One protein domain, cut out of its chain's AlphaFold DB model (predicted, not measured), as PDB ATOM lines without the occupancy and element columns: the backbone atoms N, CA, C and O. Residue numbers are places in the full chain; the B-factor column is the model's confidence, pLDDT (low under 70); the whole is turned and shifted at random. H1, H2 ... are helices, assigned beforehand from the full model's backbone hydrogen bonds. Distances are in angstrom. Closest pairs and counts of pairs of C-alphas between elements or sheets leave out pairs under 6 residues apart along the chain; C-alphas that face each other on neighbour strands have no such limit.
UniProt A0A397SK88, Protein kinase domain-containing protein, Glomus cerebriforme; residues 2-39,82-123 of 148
ATOM      1  N   ILE A   2     230.403 156.288 204.768       91.81
ATOM      2  CA  ILE A   2     230.860 156.141 203.367       91.81
ATOM      3  C   ILE A   2     229.790 155.518 202.453       91.81
ATOM      4  O   ILE A   2     229.481 156.069 201.408       91.81
ATOM      5  N   MET A   3     229.155 154.416 202.871       93.44
ATOM      6  CA  MET A   3     228.065 153.804 202.090       93.44
ATOM      7  C   MET A   3     226.894 154.766 201.827       93.44
ATOM      8  O   MET A   3     226.296 154.745 200.761       93.44
ATOM      9  N   TRP A   4     226.576 155.634 202.789       92.88
ATOM     10  CA  TRP A   4     225.518 156.630 202.620       92.88
ATOM     11  C   TRP A   4     225.932 157.722 201.629       92.88
ATOM     12  O   TRP A   4     225.143 158.102 200.774       92.88
ATOM     13  N   GLU A   5     227.178 158.188 201.714       91.38
ATOM     14  CA  GLU A   5     227.734 159.187 200.796       91.38
ATOM     15  C   GLU A   5     227.776 158.669 199.355       91.38
ATOM     16  O   GLU A   5     227.394 159.395 198.449       91.38
ATOM     17  N   LEU A   6     228.134 157.399 199.143       89.75
ATOM     18  CA  LEU A   6     228.086 156.769 197.818       89.75
ATOM     19  C   LEU A   6     226.656 156.629 197.282       89.75
ATOM     20  O   LEU A   6     226.432 156.762 196.085       89.75
ATOM     21  N   MET A   7     225.692 156.358 198.162       88.12
ATOM     22  CA  MET A   7     224.282 156.209 197.797       88.12
ATOM     23  C   MET A   7     223.635 157.547 197.427       88.12
ATOM     24  O   MET A   7     222.845 157.613 196.492       88.12
ATOM     25  N   ILE A   8     223.946 158.608 198.173       88.31
ATOM     26  CA  ILE A   8     223.325 159.924 197.992       88.31
ATOM     27  C   ILE A   8     224.162 160.836 197.087       88.31
ATOM     28  O   ILE A   8     223.613 161.758 196.503       88.31
ATOM     29  N   GLY A   9     225.468 160.615 196.943       87.94
ATOM     30  CA  GLY A   9     226.348 161.452 196.123       87.94
ATOM     31  C   GLY A   9     226.662 162.827 196.728       87.94
ATOM     32  O   GLY A   9     226.956 163.766 195.995       87.94
ATOM     33  N   ARG A  10     226.575 162.974 198.058       87.38
ATOM     34  CA  ARG A  10     226.978 164.190 198.787       87.38
ATOM     35  C   ARG A  10     227.445 163.868 200.195       87.38
ATOM     36  O   ARG A  10     227.126 162.813 200.746       87.38
ATOM     37  N   LYS A  11     228.151 164.820 200.797       88.94
ATOM     38  CA  LYS A  11     228.661 164.677 202.157       88.94
ATOM     39  C   LYS A  11     227.523 164.739 203.197       88.94
ATOM     40  O   LYS A  11     226.535 165.446 202.984       88.94
ATOM     41  N   PRO A  12     227.615 163.974 204.297       90.12
ATOM     42  CA  PRO A  12     226.571 163.915 205.319       90.12
ATOM     43  C   PRO A  12     226.517 165.189 206.162       90.12
ATOM     44  O   PRO A  12     227.558 165.746 206.485       90.12
ATOM     45  N   PHE A  13     225.309 165.568 206.590       91.56
ATOM     46  CA  PHE A  13     225.038 166.777 207.386       91.56
ATOM     47  C   PHE A  13     225.503 168.090 206.722       91.56
ATOM     48  O   PHE A  13     226.143 168.921 207.362       91.56
ATOM     49  N   PRO A  14     225.174 168.315 205.437       88.25
ATOM     50  CA  PRO A  14     225.686 169.465 204.697       88.25
ATOM     51  C   PRO A  14     225.203 170.824 205.197       88.25
ATOM     52  O   PRO A  14     225.889 171.828 205.000       88.25
ATOM     53  N   ASP A  15     224.035 170.844 205.828       89.81
ATOM     54  CA  ASP A  15     223.391 172.057 206.322       89.81
ATOM     55  C   ASP A  15     223.792 172.373 207.772       89.81
ATOM     56  O   ASP A  15     223.506 173.462 208.275       89.81
ATOM     57  N   GLU A  16     224.537 171.473 208.418       90.25
ATOM     58  CA  GLU A  16     224.925 171.587 209.819       90.25
ATOM     59  C   GLU A  16     226.337 172.143 209.993       90.25
ATOM     60  O   GLU A  16     227.250 171.935 209.187       90.25
ATOM     61  N   ARG A  17     226.550 172.839 211.111       90.25
ATOM     62  CA  ARG A  17     227.902 173.214 211.533       90.25
ATOM     63  C   ARG A  17     228.601 171.996 212.121       90.25
ATOM     64  O   ARG A  17     228.068 171.302 212.977       90.25
ATOM     65  N   HIS A  18     229.839 171.759 211.704       88.00
ATOM     66  CA  HIS A  18     230.648 170.650 212.205       88.00
ATOM     67  C   HIS A  18     231.372 171.045 213.492       88.00
ATOM     68  O   HIS A  18     232.592 171.241 213.520       88.00
ATOM     69  N   ASP A  19     230.591 171.207 214.553       85.69
ATOM     70  CA  ASP A  19     231.058 171.571 215.883       85.69
ATOM     71  C   ASP A  19     230.711 170.498 216.931       85.69
ATOM     72  O   ASP A  19     230.320 169.373 216.612       85.69
ATOM     73  N   ALA A  20     230.940 170.820 218.204       85.44
ATOM     74  CA  ALA A  20     230.722 169.897 219.311       85.44
ATOM     75  C   ALA A  20     229.267 169.424 219.430       85.44
ATOM     76  O   ALA A  20     229.049 168.300 219.883       85.44
ATOM     77  N   CYS A  21     228.298 170.256 219.038       88.44
ATOM     78  CA  CYS A  21     226.881 169.919 219.116       88.44
ATOM     79  C   CYS A  21     226.557 168.786 218.141       88.44
ATOM     80  O   CYS A  21     226.023 167.763 218.558       88.44
ATOM     81  N   LEU A  22     227.008 168.895 216.889       89.75
ATOM     82  CA  LEU A  22     226.803 167.833 215.903       89.75
ATOM     83  C   LEU A  22     227.480 166.516 216.322       89.75
ATOM     84  O   LEU A  22     226.924 165.434 216.139       89.75
ATOM     85  N   ILE A  23     228.674 166.583 216.928       86.88
ATOM     86  CA  ILE A  23     229.354 165.382 217.451       86.88
ATOM     87  C   ILE A  23     228.491 164.709 218.522       86.88
ATOM     88  O   ILE A  23     228.298 163.494 218.480       86.88
ATOM     89  N   VAL A  24     227.963 165.497 219.461       86.44
ATOM     90  CA  VAL A  24     227.060 165.028 220.516       86.44
ATOM     91  C   VAL A  24     225.822 164.351 219.924       86.44
ATOM     92  O   VAL A  24     225.479 163.244 220.337       86.44
ATOM     93  N   GLU A  25     225.172 164.972 218.943       90.81
ATOM     94  CA  GLU A  25     223.968 164.429 218.315       90.81
ATOM     95  C   GLU A  25     224.259 163.103 217.600       90.81
ATOM     96  O   GLU A  25     223.526 162.126 217.768       90.81
ATOM     97  N   ILE A  26     225.372 163.014 216.863       90.62
ATOM     98  CA  ILE A  26     225.811 161.774 216.203       90.62
ATOM     99  C   ILE A  26     226.093 160.676 217.234       90.62
ATOM    100  O   ILE A  26     225.683 159.523 217.038       90.62
ATOM    101  N   SER A  27     226.757 161.017 218.342       86.12
ATOM    102  CA  SER A  27     226.994 160.099 219.460       86.12
ATOM    103  C   SER A  27     225.691 159.634 220.113       86.12
ATOM    104  O   SER A  27     225.590 158.463 220.472       86.12
ATOM    105  N   ALA A  28     224.680 160.501 220.193       88.19
ATOM    106  CA  ALA A  28     223.345 160.176 220.693       88.19
ATOM    107  C   ALA A  28     222.491 159.359 219.703       88.19
ATOM    108  O   ALA A  28     221.423 158.874 220.065       88.19
ATOM    109  N   GLY A  29     222.962 159.158 218.469       89.81
ATOM    110  CA  GLY A  29     222.296 158.314 217.478       89.81
ATOM    111  C   GLY A  29     221.778 159.049 216.248       89.81
ATOM    112  O   GLY A  29     221.189 158.394 215.389       89.81
ATOM    113  N   LEU A  30     222.028 160.356 216.101       93.81
ATOM    114  CA  LEU A  30     221.721 161.076 214.866       93.81
ATOM    115  C   LEU A  30     222.415 160.390 213.681       93.81
ATOM    116  O   LEU A  30     223.617 160.096 213.709       93.81
ATOM    117  N   ARG A  31     221.648 160.105 212.631       93.94
ATOM    118  CA  ARG A  31     222.132 159.536 211.369       93.94
ATOM    119  C   ARG A  31     221.550 160.335 210.207       93.94
ATOM    120  O   ARG A  31     220.465 160.894 210.356       93.94
ATOM    121  N   PRO A  32     222.235 160.377 209.055       91.25
ATOM    122  CA  PRO A  32     221.678 161.003 207.868       91.25
ATOM    123  C   PRO A  32     220.351 160.351 207.439       91.25
ATOM    124  O   PRO A  32     220.156 159.150 207.669       91.25
ATOM    125  N   PRO A  33     219.456 161.106 206.779       89.62
ATOM    126  CA  PRO A  33     218.191 160.580 206.283       89.62
ATOM    127  C   PRO A  33     218.430 159.479 205.247       89.62
ATOM    128  O   PRO A  33     219.321 159.572 204.402       89.62
ATOM    129  N   ILE A  34     217.637 158.412 205.315       86.75
ATOM    130  CA  ILE A  34     217.772 157.264 204.419       86.75
ATOM    131  C   ILE A  34     216.766 157.410 203.289       86.75
ATOM    132  O   ILE A  34     215.562 157.374 203.529       86.75
ATOM    133  N   VAL A  35     217.274 157.514 202.065       80.81
ATOM    134  CA  VAL A  35     216.471 157.376 200.849       80.81
ATOM    135  C   VAL A  35     216.372 155.886 200.536       80.81
ATOM    136  O   VAL A  35     217.387 155.191 200.493       80.81
ATOM    137  N   THR A  36     215.149 155.376 200.402       79.00
ATOM    138  CA  THR A  36     214.891 153.946 200.151       79.00
ATOM    139  C   THR A  36     214.656 153.616 198.684       79.00
ATOM    140  O   THR A  36     214.603 152.446 198.321       79.00
ATOM    141  N   GLU A  37     214.492 154.633 197.849       78.75
ATOM    142  CA  GLU A  37     214.269 154.477 196.418       78.75
ATOM    143  C   GLU A  37     215.598 154.276 195.690       78.75
ATOM    144  O   GLU A  37     216.586 154.931 196.014       78.75
ATOM    145  N   ASN A  38     215.602 153.420 194.664       81.31
ATOM    146  CA  ASN A  38     216.746 153.224 193.765       81.31
ATOM    147  C   ASN A  38     218.005 152.667 194.451       81.31
ATOM    148  O   ASN A  38     219.123 152.942 194.021       81.31
ATOM    149  N   VAL A  39     217.831 151.889 195.522       88.12
ATOM    150  CA  VAL A  39     218.937 151.276 196.261       88.12
ATOM    151  C   VAL A  39     218.880 149.753 196.121       88.12
ATOM    152  O   VAL A  39     217.816 149.182 196.375       88.12
ATOM    153  N   ILE A  82     216.963 152.507 188.310       81.12
ATOM    154  CA  ILE A  82     217.413 153.847 188.682       81.12
ATOM    155  C   ILE A  82     216.350 154.851 188.238       81.12
ATOM    156  O   ILE A  82     216.028 154.959 187.054       81.12
ATOM    157  N   ILE A  83     215.801 155.590 189.194       79.88
ATOM    158  CA  ILE A  83     214.928 156.740 188.968       79.88
ATOM    159  C   ILE A  83     215.682 157.972 189.455       79.88
ATOM    160  O   ILE A  83     216.272 157.967 190.533       79.88
ATOM    161  N   MET A  84     215.678 159.042 188.663       76.12
ATOM    162  CA  MET A  84     216.290 160.288 189.113       76.12
ATOM    163  C   MET A  84     215.508 160.857 190.297       76.12
ATOM    164  O   MET A  84     214.308 161.107 190.189       76.12
ATOM    165  N   SER A  85     216.207 161.105 191.402       80.19
ATOM    166  CA  SER A  85     215.673 161.813 192.563       80.19
ATOM    167  C   SER A  85     216.386 163.150 192.719       80.19
ATOM    168  O   SER A  85     217.589 163.251 192.494       80.19
ATOM    169  N   LYS A  86     215.646 164.180 193.140       78.06
ATOM    170  CA  LYS A  86     216.220 165.488 193.500       78.06
ATOM    171  C   LYS A  86     217.034 165.425 194.796       78.06
ATOM    172  O   LYS A  86     217.812 166.334 195.063       78.06
ATOM    173  N   ASP A  87     216.849 164.366 195.580       78.06
ATOM    174  CA  ASP A  87     217.530 164.151 196.856       78.06
ATOM    175  C   ASP A  87     218.893 163.463 196.696       78.06
ATOM    176  O   ASP A  87     219.626 163.327 197.683       78.06
ATOM    177  N   ILE A  88     219.231 163.036 195.473       81.62
ATOM    178  CA  ILE A  88     220.474 162.353 195.109       81.62
ATOM    179  C   ILE A  88     221.307 163.279 194.216       81.62
ATOM    180  O   ILE A  88     220.791 163.936 193.314       81.62
ATOM    181  N   GLY A  89     222.611 163.302 194.460       79.38
ATOM    182  CA  GLY A  89     223.596 164.094 193.746       79.38
ATOM    183  C   GLY A  89     224.214 165.203 194.601       79.38
ATOM    184  O   GLY A  89     223.826 165.422 195.756       79.38
ATOM    185  N   PRO A  90     225.197 165.915 194.033       80.44
ATOM    186  CA  PRO A  90     225.873 166.998 194.720       80.44
ATOM    187  C   PRO A  90     224.904 168.150 194.984       80.44
ATOM    188  O   PRO A  90     224.074 168.519 194.151       80.44
ATOM    189  N   ILE A  91     225.050 168.766 196.148       80.75
ATOM    190  CA  ILE A  91     224.347 170.002 196.486       80.75
ATOM    191  C   ILE A  91     225.186 171.218 196.112       80.75
ATOM    192  O   ILE A  91     226.415 171.186 196.105       80.75
ATOM    193  N   LYS A  92     224.488 172.315 195.816       74.88
ATOM    194  CA  LYS A  92     225.097 173.571 195.357       74.88
ATOM    195  C   LYS A  92     225.577 174.473 196.493       74.88
ATOM    196  O   LYS A  92     226.333 175.403 196.243       74.88
ATOM    197  N   SER A  93     225.107 174.237 197.713       77.50
ATOM    198  CA  SER A  93     225.389 175.076 198.873       77.50
ATOM    199  C   SER A  93     225.604 174.197 200.090       77.50
ATOM    200  O   SER A  93     224.839 173.267 200.313       77.50
ATOM    201  N   TYR A  94     226.624 174.528 200.871       81.25
ATOM    202  CA  TYR A  94     226.933 173.905 202.151       81.25
ATOM    203  C   TYR A  94     226.877 174.974 203.234       81.25
ATOM    204  O   TYR A  94     227.130 176.153 202.965       81.25
ATOM    205  N   ASN A  95     226.610 174.574 204.474       85.31
ATOM    206  CA  ASN A  95     226.833 175.453 205.609       85.31
ATOM    207  C   ASN A  95     228.326 175.849 205.644       85.31
ATOM    208  O   ASN A  95     229.176 174.956 205.620       85.31
ATOM    209  N   PRO A  96     228.691 177.142 205.734       85.38
ATOM    210  CA  PRO A  96     230.095 177.562 205.814       85.38
ATOM    211  C   PRO A  96     230.852 176.974 207.016       85.38
ATOM    212  O   PRO A  96     232.077 176.881 207.008       85.38
ATOM    213  N   GLY A  97     230.125 176.584 208.067       84.44
ATOM    214  CA  GLY A  97     230.658 175.883 209.229       84.44
ATOM    215  C   GLY A  97     230.716 174.359 209.083       84.44
ATOM    216  O   GLY A  97     231.177 173.701 210.017       84.44
ATOM    217  N   SER A  98     230.272 173.785 207.961       84.62
ATOM    218  CA  SER A  98     230.486 172.370 207.650       84.62
ATOM    219  C   SER A  98     231.934 172.180 207.202       84.62
ATOM    220  O   SER A  98     232.399 172.768 206.225       84.62
ATOM    221  N   ILE A  99     232.701 171.401 207.965       81.69
ATOM    222  CA  ILE A  99     234.107 171.142 207.661       81.69
ATOM    223  C   ILE A  99     234.366 169.645 207.584       81.69
ATOM    224  O   ILE A  99     234.300 168.928 208.579       81.69
ATOM    225  N   TYR A 100     234.734 169.204 206.387       79.75
ATOM    226  CA  TYR A 100     235.009 167.805 206.059       79.75
ATOM    227  C   TYR A 100     236.501 167.466 206.032       79.75
ATOM    228  O   TYR A 100     236.876 166.362 205.652       79.75
ATOM    229  N   ILE A 101     237.351 168.407 206.446       79.38
ATOM    230  CA  ILE A 101     238.777 168.166 206.664       79.38
ATOM    231  C   ILE A 101     239.045 167.813 208.127       79.38
ATOM    232  O   ILE A 101     238.409 168.341 209.044       79.38
ATOM    233  N   SER A 102     240.033 166.947 208.343       73.56
ATOM    234  CA  SER A 102     240.514 166.576 209.672       73.56
ATOM    235  C   SER A 102     240.928 167.812 210.478       73.56
ATOM    236  O   SER A 102     241.751 168.616 210.037       73.56
ATOM    237  N   ARG A 103     240.401 167.934 211.699       74.50
ATOM    238  CA  ARG A 103     240.809 168.931 212.697       74.50
ATOM    239  C   ARG A 103     240.850 168.290 214.086       74.50
ATOM    240  O   ARG A 103     240.013 167.430 214.367       74.50
ATOM    241  N   PRO A 104     241.785 168.680 214.964       71.44
ATOM    242  CA  PRO A 104     241.767 168.228 216.347       71.44
ATOM    243  C   PRO A 104     240.478 168.704 217.030       71.44
ATOM    244  O   PRO A 104     240.059 169.849 216.848       71.44
ATOM    245  N   LEU A 105     239.852 167.835 217.828       67.25
ATOM    246  CA  LEU A 105     238.780 168.264 218.724       67.25
ATOM    247  C   LEU A 105     239.377 169.249 219.735       67.25
ATOM    248  O   LEU A 105     240.297 168.891 220.472       67.25
ATOM    249  N   SER A 106     238.863 170.479 219.776       68.88
ATOM    250  CA  SER A 106     239.286 171.448 220.786       68.88
ATOM    251  C   SER A 106     238.882 170.984 222.186       68.88
ATOM    252  O   SER A 106     237.929 170.216 222.369       68.88
ATOM    253  N   ALA A 107     239.600 171.472 223.199       60.50
ATOM    254  CA  ALA A 107     239.301 171.168 224.592       60.50
ATOM    255  C   ALA A 107     237.863 171.576 224.973       60.50
ATOM    256  O   ALA A 107     237.200 170.815 225.680       60.50
ATOM    257  N   GLU A 108     237.338 172.696 224.458       61.06
ATOM    258  CA  GLU A 108     235.934 173.094 224.641       61.06
ATOM    259  C   GLU A 108     234.950 172.060 224.085       61.06
ATOM    260  O   GLU A 108     234.012 171.683 224.789       61.06
ATOM    261  N   SER A 109     235.187 171.525 222.881       60.34
ATOM    262  CA  SER A 109     234.329 170.481 222.302       60.34
ATOM    263  C   SER A 109     234.328 169.214 223.152       60.34
ATOM    264  O   SER A 109     233.283 168.599 223.368       60.34
ATOM    265  N   THR A 110     235.485 168.856 223.725       58.53
ATOM    266  CA  THR A 110     235.542 167.753 224.695       58.53
ATOM    267  C   THR A 110     234.796 168.067 225.986       58.53
ATOM    268  O   THR A 110     234.351 167.140 226.650       58.53
ATOM    269  N   ARG A 111     234.648 169.341 226.375       58.72
ATOM    270  CA  ARG A 111     233.946 169.750 227.599       58.72
ATOM    271  C   ARG A 111     232.433 169.596 227.454       58.72
ATOM    272  O   ARG A 111     231.811 169.088 228.381       58.72
ATOM    273  N   SER A 112     231.873 169.934 226.293       58.72
ATOM    274  CA  SER A 112     230.461 169.680 225.969       58.72
ATOM    275  C   SER A 112     230.154 168.181 225.906       58.72
ATOM    276  O   SER A 112     229.208 167.718 226.537       58.72
ATOM    277  N   LEU A 113     231.028 167.397 225.260       57.50
ATOM    278  CA  LEU A 113     230.950 165.930 225.286       57.50
ATOM    279  C   LEU A 113     231.083 165.383 226.710       57.50
ATOM    280  O   LEU A 113     230.368 164.460 227.084       57.50
ATOM    281  N   LYS A 114     231.965 165.973 227.532       57.47
ATOM    282  CA  LYS A 114     232.115 165.606 228.942       57.47
ATOM    283  C   LYS A 114     230.847 165.894 229.733       57.47
ATOM    284  O   LYS A 114     230.495 165.053 230.540       57.47
ATOM    285  N   PHE A 115     230.176 167.022 229.519       54.22
ATOM    286  CA  PHE A 115     228.953 167.399 230.237       54.22
ATOM    287  C   PHE A 115     227.819 166.390 230.007       54.22
ATOM    288  O   PHE A 115     227.209 165.925 230.964       54.22
ATOM    289  N   GLN A 116     227.630 165.945 228.764       53.22
ATOM    290  CA  GLN A 116     226.699 164.855 228.457       53.22
ATOM    291  C   GLN A 116     227.208 163.503 228.965       53.22
ATOM    292  O   GLN A 116     226.428 162.709 229.483       53.22
ATOM    293  N   SER A 117     228.530 163.287 228.919       49.72
ATOM    294  CA  SER A 117     229.153 162.119 229.541       49.72
ATOM    295  C   SER A 117     228.971 162.094 231.057       49.72
ATOM    296  O   SER A 117     228.952 161.015 231.601       49.72
ATOM    297  N   TYR A 118     228.869 163.228 231.762       48.00
ATOM    298  CA  TYR A 118     228.682 163.264 233.218       48.00
ATOM    299  C   TYR A 118     227.284 162.768 233.596       48.00
ATOM    300  O   TYR A 118     227.165 161.972 234.520       48.00
ATOM    301  N   VAL A 119     226.265 163.137 232.812       48.03
ATOM    302  CA  VAL A 119     224.898 162.608 232.950       48.03
ATOM    303  C   VAL A 119     224.847 161.099 232.670       48.03
ATOM    304  O   VAL A 119     224.097 160.387 233.328       48.03
ATOM    305  N   THR A 120     225.665 160.575 231.746       42.09
ATOM    306  CA  THR A 120     225.750 159.121 231.495       42.09
ATOM    307  C   THR A 120     226.731 158.384 232.424       42.09
ATOM    308  O   THR A 120     226.554 157.197 232.670       42.09
ATOM    309  N   LYS A 121     227.751 159.061 232.971       37.97
ATOM    310  CA  LYS A 121     228.826 158.499 233.818       37.97
ATOM    311  C   LYS A 121     228.414 158.229 235.249       37.97
ATOM    312  O   LYS A 121     229.060 157.397 235.876       37.97
ATOM    313  N   GLU A 122     227.363 158.859 235.766       39.72
ATOM    314  CA  GLU A 122     226.796 158.418 237.049       39.72
ATOM    315  C   GLU A 122     226.302 156.952 236.986       39.72
ATOM    316  O   GLU A 122     226.157 156.320 238.026       39.72
ATOM    317  N   LEU A 123     226.162 156.365 235.783       42.97
ATOM    318  CA  LEU A 123     225.921 154.933 235.555       42.97
ATOM    319  C   LEU A 123     227.163 154.115 235.111       42.97
ATOM    320  O   LEU A 123     227.080 152.892 235.071       42.97
TER     321      LEU A 123
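This is residues 2 to 39 and 82 to 123 of the 148 residues of the protein "Protein kinase domain-containing protein" of Glomus cerebriforme (UniProt A0A397SK88). With little regular structure, this is a loose, long loop frame: H3 and H2 stand side by side at one end, and long unnamed stretches run from them toward the other end, where H1 and the cut lie. The printed part has 80 residues with three named helices, H1, H2, H3 along the chain, and no named strand; under half of the residues, 31, are in them, and the class is all helix. The radius of gyration of the C-alphas is 15.7 A, and the spans are 49 by 29 by 16 A, only just elongated.

H3, residues 107 to 121, touches H2, residues 20 to 28; their closest C-alphas, of Ser 109 and Ala 20, are 4.7 A apart. They run the same way at a shallow tilt of 31 degrees. H1, residues 2 to 8, is apart from both. In H1, H2 and H3 every O i to N i+4 pair is within hydrogen-bond range.

H3 is 18.9 A long and ends at C-alpha 121 (228.826, 158.499, 233.818). H2 measures 12.3 A. H1, 10.0 A, begins at C-alpha 2 (230.860, 156.141, 203.367).

Residues 40 to 81 are not printed; C-alphas 39 and 82 are 8.1 A apart. The link H1 to H2 is long. Residues 118 to 123 stand free, and pLDDT is under 70 in residues 105 to 123.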